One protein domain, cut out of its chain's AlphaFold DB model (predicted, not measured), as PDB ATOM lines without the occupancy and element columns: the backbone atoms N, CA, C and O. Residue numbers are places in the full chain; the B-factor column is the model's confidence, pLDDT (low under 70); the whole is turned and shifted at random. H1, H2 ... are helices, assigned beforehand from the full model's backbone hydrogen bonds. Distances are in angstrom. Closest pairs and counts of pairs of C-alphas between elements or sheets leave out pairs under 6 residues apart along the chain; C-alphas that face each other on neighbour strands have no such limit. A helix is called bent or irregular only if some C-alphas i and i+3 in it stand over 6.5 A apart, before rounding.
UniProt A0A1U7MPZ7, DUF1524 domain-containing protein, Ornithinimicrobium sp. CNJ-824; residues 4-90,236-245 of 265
ATOM      1  N   GLU A   4       7.965 -40.394  38.957       94.00
ATOM      2  CA  GLU A   4       7.178 -39.138  38.888       94.00
ATOM      3  C   GLU A   4       5.901 -39.166  39.736       94.00
ATOM      4  O   GLU A   4       5.629 -38.236  40.490       94.00
ATOM      5  N   GLY A   5       5.125 -40.250  39.645       95.44
ATOM      6  CA  GLY A   5       3.864 -40.376  40.374       95.44
ATOM      7  C   GLY A   5       4.034 -40.438  41.895       95.44
ATOM      8  O   GLY A   5       3.164 -39.950  42.618       95.44
ATOM      9  N   LEU A   6       5.140 -41.014  42.376       97.62
ATOM     10  CA  LEU A   6       5.487 -41.039  43.797       97.62
ATOM     11  C   LEU A   6       5.976 -39.658  44.251       97.62
ATOM     12  O   LEU A   6       5.501 -39.153  45.261       97.62
ATOM     13  N   ILE A   7       6.847 -39.013  43.472       97.88
ATOM     14  CA  ILE A   7       7.366 -37.672  43.780       97.88
ATOM     15  C   ILE A   7       6.227 -36.647  43.847       97.88
ATOM     16  O   ILE A   7       6.131 -35.902  44.817       97.88
ATOM     17  N   LEU A   8       5.316 -36.636  42.869       97.69
ATOM     18  CA  LEU A   8       4.154 -35.740  42.879       97.69
ATOM     19  C   LEU A   8       3.228 -36.001  44.074       97.69
ATOM     20  O   LEU A   8       2.656 -35.058  44.619       97.69
ATOM     21  N   LEU A   9       3.084 -37.261  44.499       97.56
ATOM     22  CA  LEU A   9       2.338 -37.597  45.711       97.56
ATOM     23  C   LEU A   9       3.019 -37.013  46.955       97.56
ATOM     24  O   LEU A   9       2.336 -36.377  47.751       97.56
ATOM     25  N   LEU A  10       4.333 -37.192  47.111       98.12
ATOM     26  CA  LEU A  10       5.102 -36.661  48.243       98.12
ATOM     27  C   LEU A  10       5.056 -35.127  48.291       98.12
ATOM     28  O   LEU A  10       4.767 -34.555  49.339       98.12
ATOM     29  N   LEU A  11       5.222 -34.460  47.146       98.19
ATOM     30  CA  LEU A  11       5.090 -33.004  47.038       98.19
ATOM     31  C   LEU A  11       3.686 -32.529  47.418       98.19
ATOM     32  O   LEU A  11       3.540 -31.523  48.105       98.19
ATOM     33  N   ARG A  12       2.641 -33.264  47.026       97.88
ATOM     34  CA  ARG A  12       1.276 -32.949  47.453       97.88
ATOM     35  C   ARG A  12       1.121 -33.062  48.973       97.88
ATOM     36  O   ARG A  12       0.552 -32.160  49.580       97.88
ATOM     37  N   ARG A  13       1.654 -34.121  49.593       97.56
ATOM     38  CA  ARG A  13       1.640 -34.295  51.060       97.56
ATOM     39  C   ARG A  13       2.351 -33.145  51.767       97.56
ATOM     40  O   ARG A  13       1.817 -32.614  52.733       97.56
ATOM     41  N   PHE A  14       3.488 -32.717  51.232       98.25
ATOM     42  CA  PHE A  14       4.202 -31.536  51.703       98.25
ATOM     43  C   PHE A  14       3.341 -30.264  51.611       98.25
ATOM     44  O   PHE A  14       3.160 -29.573  52.608       98.25
ATOM     45  N   THR A  15       2.697 -29.995  50.467       98.00
ATOM     46  CA  THR A  15       1.805 -28.820  50.329       98.00
ATOM     47  C   THR A  15       0.568 -28.867  51.230       98.00
ATOM     48  O   THR A  15       0.009 -27.824  51.557       98.00
ATOM     49  N   GLU A  16       0.136 -30.063  51.633       96.94
ATOM     50  CA  GLU A  16      -0.959 -30.281  52.587       96.94
ATOM     51  C   GLU A  16      -0.501 -30.143  54.056       96.94
ATOM     52  O   GLU A  16      -1.327 -30.274  54.955       96.94
ATOM     53  N   GLY A  17       0.787 -29.882  54.314       97.38
ATOM     54  CA  GLY A  17       1.360 -29.780  55.662       97.38
ATOM     55  C   GLY A  17       1.612 -31.127  56.345       97.38
ATOM     56  O   GLY A  17       1.887 -31.161  57.539       97.38
ATOM     57  N   LYS A  18       1.525 -32.235  55.599       97.38
ATOM     58  CA  LYS A  18       1.708 -33.606  56.105       97.38
ATOM     59  C   LYS A  18       3.160 -34.064  56.122       97.38
ATOM     60  O   LYS A  18       3.458 -35.124  56.656       97.38
ATOM     61  N   LEU A  19       4.048 -33.320  55.474       98.06
ATOM     62  CA  LEU A  19       5.495 -33.497  55.522       98.06
ATOM     63  C   LEU A  19       6.106 -32.118  55.737       98.06
ATOM     64  O   LEU A  19       5.631 -31.150  55.141       98.06
ATOM     65  N   ASP A  20       7.147 -32.045  56.555       97.88
ATOM     66  CA  ASP A  20       8.013 -30.875  56.625       97.88
ATOM     67  C   ASP A  20       9.173 -30.995  55.619       97.88
ATOM     68  O   ASP A  20       9.267 -31.964  54.853       97.88
ATOM     69  N   ASP A  21      10.045 -29.985  55.590       98.06
ATOM     70  CA  ASP A  21      11.183 -29.933  54.666       98.06
ATOM     71  C   ASP A  21      12.133 -31.128  54.853       98.06
ATOM     72  O   ASP A  21      12.646 -31.671  53.872       98.06
ATOM     73  N   HIS A  22      12.351 -31.553  56.102       97.69
ATOM     74  CA  HIS A  22      13.245 -32.659  56.437       97.69
ATOM     75  C   HIS A  22      12.667 -33.992  55.955       97.69
ATOM     76  O   HIS A  22      13.322 -34.717  55.203       97.69
ATOM     77  N   ALA A  23      11.412 -34.277  56.301       97.94
ATOM     78  CA  ALA A  23      10.714 -35.493  55.911       97.94
ATOM     79  C   ALA A  23      10.560 -35.597  54.381       97.94
ATOM     80  O   ALA A  23      10.743 -36.668  53.792       97.94
ATOM     81  N   LEU A  24      10.280 -34.483  53.692       98.38
ATOM     82  CA  LEU A  24      10.266 -34.465  52.229       98.38
ATOM     83  C   LEU A  24      11.657 -34.776  51.656       98.38
ATOM     84  O   LEU A  24      11.767 -35.621  50.766       98.38
ATOM     85  N   ALA A  25      12.714 -34.133  52.155       98.12
ATOM     86  CA  ALA A  25      14.076 -34.383  51.688       98.12
ATOM     87  C   ALA A  25      14.484 -35.852  51.884       98.12
ATOM     88  O   ALA A  25      15.029 -36.463  50.963       98.12
ATOM     89  N   GLU A  26      14.155 -36.443  53.031       98.25
ATOM     90  CA  GLU A  26      14.463 -37.839  53.335       98.25
ATOM     91  C   GLU A  26      13.715 -38.816  52.413       98.25
ATOM     92  O   GLU A  26      14.320 -39.723  51.836       98.25
ATOM     93  N   THR A  27      12.419 -38.597  52.162       98.25
ATOM     94  CA  THR A  27      11.668 -39.441  51.213       98.25
ATOM     95  C   THR A  27      12.187 -39.343  49.775       98.25
ATOM     96  O   THR A  27      12.220 -40.354  49.063       98.25
ATOM     97  N   LEU A  28      12.631 -38.162  49.332       97.88
ATOM     98  CA  LEU A  28      13.275 -37.995  48.027       97.88
ATOM     99  C   LEU A  28      14.648 -38.682  47.984       97.88
ATOM    100  O   LEU A  28      14.986 -39.309  46.975       97.88
ATOM    101  N   GLU A  29      15.409 -38.634  49.076       97.56
ATOM    102  CA  GLU A  29      16.680 -39.349  49.209       97.56
ATOM    103  C   GLU A  29      16.484 -40.874  49.154       97.56
ATOM    104  O   GLU A  29      17.297 -41.564  48.538       97.56
ATOM    105  N   PHE A  30      15.373 -41.424  49.661       98.00
ATOM    106  CA  PHE A  30      15.041 -42.843  49.459       98.00
ATOM    107  C   PHE A  30      14.853 -43.189  47.982       98.00
ATOM    108  O   PHE A  30      15.370 -44.206  47.525       98.00
ATOM    109  N   VAL A  31      14.161 -42.343  47.212       96.88
ATOM    110  CA  VAL A  31      13.975 -42.555  45.765       96.88
ATOM    111  C   VAL A  31      15.321 -42.517  45.036       96.88
ATOM    112  O   VAL A  31      15.609 -43.409  44.234       96.88
ATOM    113  N   LEU A  32      16.161 -41.521  45.334       95.44
ATOM    114  CA  LEU A  32      17.493 -41.385  44.740       95.44
ATOM    115  C   LEU A  32      18.396 -42.572  45.096       95.44
ATOM    116  O   LEU A  32      19.012 -43.155  44.203       95.44
ATOM    117  N   SER A  33      18.431 -42.966  46.369       96.38
ATOM    118  CA  SER A  33      19.192 -44.123  46.844       96.38
ATOM    119  C   SER A  33      18.729 -45.421  46.200       96.38
ATOM    120  O   SER A  33      19.555 -46.196  45.715       96.38
ATOM    121  N   PHE A  34      17.418 -45.651  46.146       96.00
ATOM    122  CA  PHE A  34      16.847 -46.843  45.533       96.00
ATOM    123  C   PHE A  34      17.309 -46.984  44.081       96.00
ATOM    124  O   PHE A  34      17.787 -48.044  43.677       96.00
ATOM    125  N   MET A  35      17.236 -45.903  43.300       93.31
ATOM    126  CA  MET A  35      17.681 -45.903  41.905       93.31
ATOM    127  C   MET A  35      19.198 -46.087  41.774       93.31
ATOM    128  O   MET A  35      19.640 -46.916  40.976       93.31
ATOM    129  N   ALA A  36      19.992 -45.356  42.561       93.81
ATOM    130  CA  ALA A  36      21.449 -45.412  42.493       93.81
ATOM    131  C   ALA A  36      21.988 -46.797  42.872       93.81
ATOM    132  O   ALA A  36      22.759 -47.389  42.117       93.81
ATOM    133  N   ARG A  37      21.530 -47.358  43.997       94.88
ATOM    134  CA  ARG A  37      21.946 -48.689  44.462       94.88
ATOM    135  C   ARG A  37      21.532 -49.783  43.482       94.88
ATOM    136  O   ARG A  37      22.313 -50.696  43.241       94.88
ATOM    137  N   ARG A  38      20.351 -49.682  42.861       93.94
ATOM    138  CA  ARG A  38      19.923 -50.623  41.809       93.94
ATOM    139  C   ARG A  38      20.797 -50.569  40.576       93.94
ATOM    140  O   ARG A  38      21.174 -51.624  40.075       93.94
ATOM    141  N   MET A  39      21.151 -49.370  40.125       91.50
ATOM    142  CA  MET A  39      22.056 -49.217  38.992       91.50
ATOM    143  C   MET A  39      23.434 -49.815  39.302       91.50
ATOM    144  O   MET A  39      23.951 -50.579  38.493       91.50
ATOM    145  N   LEU A  40      23.987 -49.533  40.487       93.00
ATOM    146  CA  LEU A  40      25.267 -50.092  40.937       93.00
ATOM    147  C   LEU A  40      25.237 -51.622  41.043       93.00
ATOM    148  O   LEU A  40      26.177 -52.283  40.612       93.00
ATOM    149  N   ALA A  41      24.132 -52.183  41.538       93.00
ATOM    150  CA  ALA A  41      23.909 -53.625  41.640       93.00
ATOM    151  C   ALA A  41      23.500 -54.300  40.311       93.00
ATOM    152  O   ALA A  41      23.144 -55.481  40.314       93.00
ATOM    153  N   GLY A  42      23.505 -53.572  39.189       90.88
ATOM    154  CA  GLY A  42      23.231 -54.120  37.854       90.88
ATOM    155  C   GLY A  42      21.778 -54.489  37.603       90.88
ATOM    156  O   GLY A  42      21.483 -55.274  36.708       90.88
ATOM    157  N   PHE A  43      20.850 -53.952  38.393       91.31
ATOM    158  CA  PHE A  43      19.438 -54.196  38.163       91.31
ATOM    159  C   PHE A  43      18.914 -53.363  36.997       91.31
ATOM    160  O   PHE A  43      19.107 -52.149  36.919       91.31
ATOM    161  N   GLU A  44      18.175 -54.030  36.116       84.50
ATOM    162  CA  GLU A  44      17.571 -53.394  34.957       84.50
ATOM    163  C   GLU A  44      16.459 -52.397  35.351       84.50
ATOM    164  O   GLU A  44      15.677 -52.646  36.282       84.50
ATOM    165  N   PRO A  45      16.327 -51.268  34.624       83.06
ATOM    166  CA  PRO A  45      15.425 -50.183  34.998       83.06
ATOM    167  C   PRO A  45      13.947 -50.469  34.707       83.06
ATOM    168  O   PRO A  45      13.080 -49.702  35.127       83.06
ATOM    169  N   GLN A  46      13.654 -51.572  34.014       86.38
ATOM    170  CA  GLN A  46      12.321 -51.990  33.560       86.38
ATOM    171  C   GLN A  46      11.281 -51.958  34.692       86.38
ATOM    172  O   GLN A  46      10.157 -51.492  34.515       86.38
ATOM    173  N   LEU A  47      11.684 -52.413  35.882       89.31
ATOM    174  CA  LEU A  47      10.794 -52.562  37.032       89.31
ATOM    175  C   LEU A  47      10.658 -51.289  37.873       89.31
ATOM    176  O   LEU A  47       9.773 -51.228  38.723       89.31
ATOM    177  N   HIS A  48      11.480 -50.256  37.648       90.25
ATOM    178  CA  HIS A  48      11.470 -49.052  38.488       90.25
ATOM    179  C   HIS A  48      10.090 -48.392  38.527       90.25
ATOM    180  O   HIS A  48       9.601 -48.042  39.598       90.25
ATOM    181  N   LYS A  49       9.436 -48.263  37.366       91.44
ATOM    182  CA  LYS A  49       8.109 -47.642  37.273       91.44
ATOM    183  C   LYS A  49       7.065 -48.420  38.072       91.44
ATOM    184  O   LYS A  49       6.321 -47.817  38.836       91.44
ATOM    185  N   ASP A  50       7.017 -49.743  37.915       92.62
ATOM    186  CA  ASP A  50       6.053 -50.588  38.629       92.62
ATOM    187  C   ASP A  50       6.280 -50.542  40.149       92.62
ATOM    188  O   ASP A  50       5.332 -50.348  40.910       92.62
ATOM    189  N   ILE A  51       7.539 -50.607  40.596       95.31
ATOM    190  CA  ILE A  51       7.897 -50.506  42.019       95.31
ATOM    191  C   ILE A  51       7.408 -49.179  42.617       95.31
ATOM    192  O   ILE A  51       6.725 -49.179  43.643       95.31
ATOM    193  N   PHE A  52       7.693 -48.047  41.967       96.56
ATOM    194  CA  PHE A  52       7.280 -46.737  42.480       96.56
ATOM    195  C   PHE A  52       5.767 -46.504  42.390       96.56
ATOM    196  O   PHE A  52       5.201 -45.852  43.269       96.56
ATOM    197  N   VAL A  53       5.086 -47.057  41.381       95.31
ATOM    198  CA  VAL A  53       3.618 -47.025  41.301       95.31
ATOM    199  C   VAL A  53       2.998 -47.786  42.473       95.31
ATOM    200  O   VAL A  53       2.119 -47.237  43.140       95.31
ATOM    201  N   ARG A  54       3.483 -48.994  42.779       94.19
ATOM    202  CA  ARG A  54       3.013 -49.790  43.927       94.19
ATOM    203  C   ARG A  54       3.303 -49.098  45.257       94.19
ATOM    204  O   ARG A  54       2.424 -49.046  46.116       94.19
ATOM    205  N   ALA A  55       4.480 -48.493  45.410       96.12
ATOM    206  CA  ALA A  55       4.805 -47.693  46.592       96.12
ATOM    207  C   ALA A  55       3.835 -46.510  46.766       96.12
ATOM    208  O   ALA A  55       3.297 -46.294  47.851       96.12
ATOM    209  N   ALA A  56       3.527 -45.790  45.683       96.62
ATOM    210  CA  ALA A  56       2.563 -44.693  45.710       96.62
ATOM    211  C   ALA A  56       1.121 -45.161  45.985       96.62
ATOM    212  O   ALA A  56       0.349 -44.432  46.606       96.62
ATOM    213  N   GLN A  57       0.728 -46.350  45.519       95.38
ATOM    214  CA  GLN A  57      -0.575 -46.950  45.834       95.38
ATOM    215  C   GLN A  57      -0.681 -47.301  47.322       95.38
ATOM    216  O   GLN A  57      -1.656 -46.909  47.962       95.38
ATOM    217  N   ARG A  58       0.345 -47.944  47.892       94.62
ATOM    218  CA  ARG A  58       0.412 -48.264  49.328       94.62
ATOM    219  C   ARG A  58       0.357 -47.006  50.196       94.62
ATOM    220  O   ARG A  58      -0.437 -46.941  51.128       94.62
ATOM    221  N   LEU A  59       1.110 -45.962  49.842       95.19
ATOM    222  CA  LEU A  59       1.047 -44.665  50.530       95.19
ATOM    223  C   LEU A  59      -0.325 -43.982  50.416       95.19
ATOM    224  O   LEU A  59      -0.752 -43.286  51.331       95.19
ATOM    225  N   ARG A  60      -1.033 -44.140  49.291       94.56
ATOM    226  CA  ARG A  60      -2.399 -43.611  49.146       94.56
ATOM    227  C   ARG A  60      -3.403 -44.347  50.024       94.56
ATOM    228  O   ARG A  60      -4.285 -43.688  50.567       94.56
ATOM    229  N   ALA A  61      -3.263 -45.665  50.152       94.19
ATOM    230  CA  ALA A  61      -4.114 -46.478  51.017       94.19
ATOM    231  C   ALA A  61      -3.974 -46.095  52.499       94.19
ATOM    232  O   ALA A  61      -4.937 -46.227  53.244       94.19
ATOM    233  N   ARG A  62      -2.812 -45.557  52.892       93.06
ATOM    234  CA  ARG A  62      -2.527 -45.034  54.236       93.06
ATOM    235  C   ARG A  62      -2.514 -43.511  54.267       93.06
ATOM    236  O   ARG A  62      -1.504 -42.863  54.547       93.06
ATOM    237  N   GLY A  63      -3.635 -42.920  53.862       90.50
ATOM    238  CA  GLY A  63      -3.752 -41.476  53.675       90.50
ATOM    239  C   GLY A  63      -3.664 -40.638  54.952       90.50
ATOM    240  O   GLY A  63      -3.494 -39.419  54.853       90.50
ATOM    241  N   GLU A  64      -3.767 -41.282  56.102       93.69
ATOM    242  CA  GLU A  64      -3.645 -40.745  57.451       93.69
ATOM    243  C   GLU A  64      -2.202 -40.603  57.949       93.69
ATOM    244  O   GLU A  64      -1.997 -39.890  58.922       93.69
ATOM    245  N   LEU A  65      -1.216 -41.253  57.314       96.38
ATOM    246  CA  LEU A  65       0.186 -41.139  57.731       96.38
ATOM    247  C   LEU A  65       0.760 -39.768  57.362       96.38
ATOM    248  O   LEU A  65       0.543 -39.266  56.252       96.38
ATOM    249  N   GLU A  66       1.526 -39.195  58.286       97.44
ATOM    250  CA  GLU A  66       2.134 -37.862  58.199       97.44
ATOM    251  C   GLU A  66       3.499 -37.870  58.907       97.44
ATOM    252  O   GLU A  66       3.776 -38.753  59.719       97.44
ATOM    253  N   GLY A  67       4.361 -36.903  58.592       97.00
ATOM    254  CA  GLY A  67       5.688 -36.754  59.188       97.00
ATOM    255  C   GLY A  67       6.525 -38.033  59.113       97.00
ATOM    256  O   GLY A  67       6.542 -38.725  58.091       97.00
ATOM    257  N   GLU A  68       7.182 -38.356  60.225       97.12
ATOM    258  CA  GLU A  68       8.055 -39.527  60.374       97.12
ATOM    259  C   GLU A  68       7.343 -40.859  60.097       97.12
ATOM    260  O   GLU A  68       7.939 -41.773  59.530       97.12
ATOM    261  N   ASP A  69       6.047 -40.967  60.401       97.38
ATOM    262  CA  ASP A  69       5.277 -42.188  60.151       97.38
ATOM    263  C   ASP A  69       5.171 -42.498  58.650       97.38
ATOM    264  O   ASP A  69       5.246 -43.657  58.228       97.38
ATOM    265  N   LEU A  70       5.020 -41.459  57.824       97.75
ATOM    266  CA  LEU A  70       5.000 -41.588  56.369       97.75
ATOM    267  C   LEU A  70       6.392 -41.948  55.835       97.75
ATOM    268  O   LEU A  70       6.506 -42.836  54.984       97.75
ATOM    269  N   VAL A  71       7.434 -41.279  56.338       98.25
ATOM    270  CA  VAL A  71       8.840 -41.529  55.976       98.25
ATOM    271  C   VAL A  71       9.202 -42.988  56.261       98.25
ATOM    272  O   VAL A  71       9.633 -43.712  55.355       98.25
ATOM    273  N   GLU A  72       8.945 -43.455  57.483       97.50
ATOM    274  CA  GLU A  72       9.185 -44.830  57.920       97.50
ATOM    275  C   GLU A  72       8.417 -45.827  57.042       97.50
ATOM    276  O   GLU A  72       8.999 -46.801  56.555       97.50
ATOM    277  N   PHE A  73       7.135 -45.565  56.763       97.75
ATOM    278  CA  PHE A  73       6.313 -46.447  55.932       97.75
ATOM    279  C   PHE A  73       6.798 -46.531  54.481       97.75
ATOM    280  O   PHE A  73       6.761 -47.610  53.877       97.75
ATOM    281  N   LEU A  74       7.274 -45.426  53.899       97.94
ATOM    282  CA  LEU A  74       7.865 -45.442  52.560       97.94
ATOM    283  C   LEU A  74       9.169 -46.246  52.551       97.94
ATOM    284  O   LEU A  74       9.345 -47.100  51.676       97.94
ATOM    285  N   ARG A  75      10.058 -46.018  53.527       97.94
ATOM    286  CA  ARG A  75      11.317 -46.766  53.648       97.94
ATOM    287  C   ARG A  75      11.056 -48.256  53.801       97.94
ATOM    288  O   ARG A  75      11.664 -49.048  53.083       97.94
ATOM    289  N   TYR A  76      10.114 -48.621  54.670       97.12
ATOM    290  CA  TYR A  76       9.609 -49.981  54.819       97.12
ATOM    291  C   TYR A  76       9.152 -50.516  53.464       97.12
ATOM    292  O   TYR A  76       9.748 -51.453  52.947       97.12
ATOM    293  N   THR A  77       8.187 -49.859  52.818       96.06
ATOM    294  CA  THR A  77       7.595 -50.288  51.541       96.06
ATOM    295  C   THR A  77       8.624 -50.560  50.441       96.06
ATOM    296  O   THR A  77       8.474 -51.542  49.713       96.06
ATOM    297  N   LEU A  78       9.654 -49.722  50.311       96.69
ATOM    298  CA  LEU A  78      10.730 -49.919  49.333       96.69
ATOM    299  C   LEU A  78      11.701 -51.039  49.740       96.69
ATOM    300  O   LEU A  78      12.236 -51.729  48.874       96.69
ATOM    301  N   SER A  79      11.913 -51.244  51.041       96.56
ATOM    302  CA  SER A  79      12.863 -52.231  51.576       96.56
ATOM    303  C   SER A  79      12.333 -53.671  51.553       96.56
ATOM    304  O   SER A  79      13.129 -54.599  51.493       96.56
ATOM    305  N   ARG A  80      11.008 -53.889  51.537       93.38
ATOM    306  CA  ARG A  80      10.398 -55.245  51.461       93.38
ATOM    307  C   ARG A  80      10.420 -55.885  50.068       93.38
ATOM    308  O   ARG A  80       9.928 -56.999  49.917       93.38
ATOM    309  N   GLY A  81      10.925 -55.201  49.040       87.62
ATOM    310  CA  GLY A  81      11.052 -55.795  47.708       87.62
ATOM    311  C   GLY A  81      12.009 -56.994  47.711       87.62
ATOM    312  O   GLY A  81      13.084 -56.919  48.301       87.62
ATOM    313  N   THR A  82      11.649 -58.074  47.022       84.62
ATOM    314  CA  THR A  82      12.482 -59.277  46.862       84.62
ATOM    315  C   THR A  82      13.156 -59.319  45.490       84.62
ATOM    316  O   THR A  82      12.766 -58.598  44.566       84.62
ATOM    317  N   ASP A  83      14.200 -60.139  45.357       87.12
ATOM    318  CA  ASP A  83      14.890 -60.437  44.097       87.12
ATOM    319  C   ASP A  83      15.220 -59.181  43.269       87.12
ATOM    320  O   ASP A  83      15.847 -58.231  43.748       87.12
ATOM    321  N   VAL A  84      14.754 -59.143  42.020       86.69
ATOM    322  CA  VAL A  84      14.958 -58.049  41.069       86.69
ATOM    323  C   VAL A  84      14.180 -56.780  41.413       86.69
ATOM    324  O   VAL A  84      14.375 -55.766  40.743       86.69
ATOM    325  N   ARG A  85      13.318 -56.781  42.438       90.88
ATOM    326  CA  ARG A  85      12.559 -55.613  42.935       90.88
ATOM    327  C   ARG A  85      13.147 -55.017  44.213       90.88
ATOM    328  O   ARG A  85      12.667 -53.979  44.661       90.88
ATOM    329  N   SER A  86      14.169 -55.652  44.778       92.38
ATOM    330  CA  SER A  86      14.800 -55.227  46.026       92.38
ATOM    331  C   SER A  86      15.437 -53.834  45.944       92.38
ATOM    332  O   SER A  86      15.866 -53.372  44.876       92.38
ATOM    333  N   TRP A  87      15.497 -53.177  47.107       96.56
ATOM    334  CA  TRP A  87      16.405 -52.066  47.383       96.56
ATOM    335  C   TRP A  87      17.757 -52.665  47.802       96.56
ATOM    336  O   TRP A  87      17.839 -53.255  48.879       96.56
ATOM    337  N   PRO A  88      18.814 -52.568  46.977       95.81
ATOM    338  CA  PRO A  88      20.035 -53.331  47.217       95.81
ATOM    339  C   PRO A  88      20.746 -52.926  48.509       95.81
ATOM    340  O   PRO A  88      20.907 -51.737  48.799       95.81
ATOM    341  N   THR A  89      21.220 -53.920  49.259       94.88
ATOM    342  CA  THR A  89      22.079 -53.703  50.428       94.88
ATOM    343  C   THR A  89      23.460 -53.209  50.000       94.88
ATOM    344  O   THR A  89      23.849 -53.324  48.837       94.88
ATOM    345  N   THR A  90      24.215 -52.644  50.942       94.62
ATOM    346  CA  THR A  90      25.598 -52.215  50.684       94.62
ATOM    347  C   THR A  90      26.471 -53.388  50.227       94.62
ATOM    348  O   THR A  90      27.198 -53.244  49.248       94.62
ATOM    349  N   PRO A 236      18.505 -49.304  52.830       96.31
ATOM    350  CA  PRO A 236      17.293 -50.084  53.091       96.31
ATOM    351  C   PRO A 236      17.195 -50.495  54.567       96.31
ATOM    352  O   PRO A 236      18.184 -50.485  55.302       96.31
ATOM    353  N   MET A 237      15.993 -50.845  55.016       95.75
ATOM    354  CA  MET A 237      15.828 -51.547  56.288       95.75
ATOM    355  C   MET A 237      16.421 -52.953  56.167       95.75
ATOM    356  O   MET A 237      16.212 -53.629  55.157       95.75
ATOM    357  N   ASP A 238      17.158 -53.389  57.186       93.38
ATOM    358  CA  ASP A 238      17.607 -54.775  57.270       93.38
ATOM    359  C   ASP A 238      16.438 -55.722  57.594       93.38
ATOM    360  O   ASP A 238      15.305 -55.311  57.864       93.38
ATOM    361  N   ARG A 239      16.710 -57.028  57.527       89.44
ATOM    362  CA  ARG A 239      15.687 -58.061  57.714       89.44
ATOM    363  C   ARG A 239      15.053 -58.023  59.106       89.44
ATOM    364  O   ARG A 239      13.855 -58.261  59.214       89.44
ATOM    365  N   GLU A 240      15.839 -57.740  60.140       91.25
ATOM    366  CA  GLU A 240      15.358 -57.682  61.523       91.25
ATOM    367  C   GLU A 240      14.429 -56.478  61.721       91.25
ATOM    368  O   GLU A 240      13.307 -56.631  62.202       91.25
ATOM    369  N   THR A 241      14.835 -55.307  61.229       92.81
ATOM    370  CA  THR A 241      14.039 -54.073  61.242       92.81
ATOM    371  C   THR A 241      12.745 -54.235  60.448       92.81
ATOM    372  O   THR A 241      11.689 -53.781  60.883       92.81
ATOM    373  N   LEU A 242      12.793 -54.916  59.297       92.00
ATOM    374  CA  LEU A 242      11.600 -55.211  58.499       92.00
ATOM    375  C   LEU A 242      10.608 -56.100  59.252       92.00
ATOM    376  O   LEU A 242       9.411 -55.824  59.225       92.00
ATOM    377  N   GLN A 243      11.096 -57.146  59.923       89.50
ATOM    378  CA  GLN A 243      10.262 -58.079  60.686       89.50
ATOM    379  C   GLN A 243       9.673 -57.442  61.948       89.50
ATOM    380  O   GLN A 243       8.535 -57.737  62.298       89.50
ATOM    381  N   GLY A 244      10.428 -56.568  62.615       90.81
ATOM    382  CA  GLY A 244       9.979 -55.830  63.797       90.81
ATOM    383  C   GLY A 244       9.179 -54.562  63.488       90.81
ATOM    384  O   GLY A 244       8.726 -53.887  64.413       90.81
ATOM    385  N   SER A 245       9.015 -54.205  62.211       92.12
ATOM    386  CA  SER A 245       8.279 -53.007  61.817       92.12
ATOM    387  C   SER A 245       6.812 -53.118  62.228       92.12
ATOM    388  O   SER A 245       6.141 -54.098  61.914       92.12
TER     389      SER A 245
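AT A GLANCE: This is residues 4 to 90 and 236 to 245 of the 265 residues of the protein "DUF1524 domain-containing protein" of Ornithinimicrobium sp. CNJ-824 (UniProt A0A1U7MPZ7). Four helices, H1 to H4, stand side by side in an up-and-down bundle, each running against the one before it, and the short H5 sits outside the bundle beside H4. Going round the bundle, H1 is next to H2, H2 next to H4, H4 next to H3, and H3 next to H1. The printed part has 97 residues with five named helices, in the order H1, H2, H3, H4, H5, and no named strand, and its class is all helix. It is compact, with a radius of gyration of the C-alphas of 12.9 A, and rounded, spanning 37 by 30 by 23 A.

HOW THE PARTS SIT: H1, residues 4 to 15, and H2, residues 21 to 40, form a helical hairpin. They touch, H2 with residues 21 to 28 alone, at a shallow tilt of 15 degrees, opposite ways; the closest C-alphas, of Phe 14 and Leu 24, are 6.8 A apart. H3, residues 45 to 61, is close to H2 but not clearly touching: the closest C-alphas, of Met 35 and His 48, are 7.8 A apart. H3 touches H1 through residues 52 to 56 of H3 and 5 to 9 of H1 alone, with the C-alphas of Leu 6 and Ala 56 closest at 5.1 A; they run the same way at a shallow tilt of 34 degrees, only just short of steep. H4, residues 67 to 79, forms a helical hairpin with H3: they touch at a steep tilt of 38 degrees, opposite ways, with the C-alphas of Ala 55 and Thr 77 closest at 6.2 A. H4 also touches H2, the same way at a shallow tilt of 10 degrees, with the C-alphas of Thr 27 and Val 71 closest at 5.9 A. H1 and H4 are near each other. H5, residues 239 to 244, is close to H4 but not clearly touching, with the C-alphas of Tyr 76 and Leu 242 closest at 6.7 A, and is apart from H1, H2 and H3. Every O i to N i+4 pair is within hydrogen-bond range in H1, H2, H4 and H5, and 11 of 13 are in H3.

IN THESE COORDINATES: H1 begins at C-alpha 4, (7.178, -39.138, 38.888), and measures 16.3 A from first to last C-alpha. H2, the longest helix, measures 28.2 A and ends at C-alpha 40, (25.267, -50.092, 40.937). H3 measures 25.5 A and is irregular: C-alphas 46 and 49 are 7.1 A apart. H4 measures 18.7 A. H5 measures 8.6 A and ends at C-alpha 244, (9.979, -55.830, 63.797).

THE WHOLE: The two C-alphas farthest apart, of Gly 17 and Gly 42, are 37.3 A apart. The links H1 to H2, H2 to H3 and H3 to H4 are tight. Residues 91 to 235 are not printed, and C-alphas 90 and 236 are 8.9 A apart across this cut, which falls in the link H4 to H5. The mean pLDDT of the printed part is 94.7, and no printed residue is under 70.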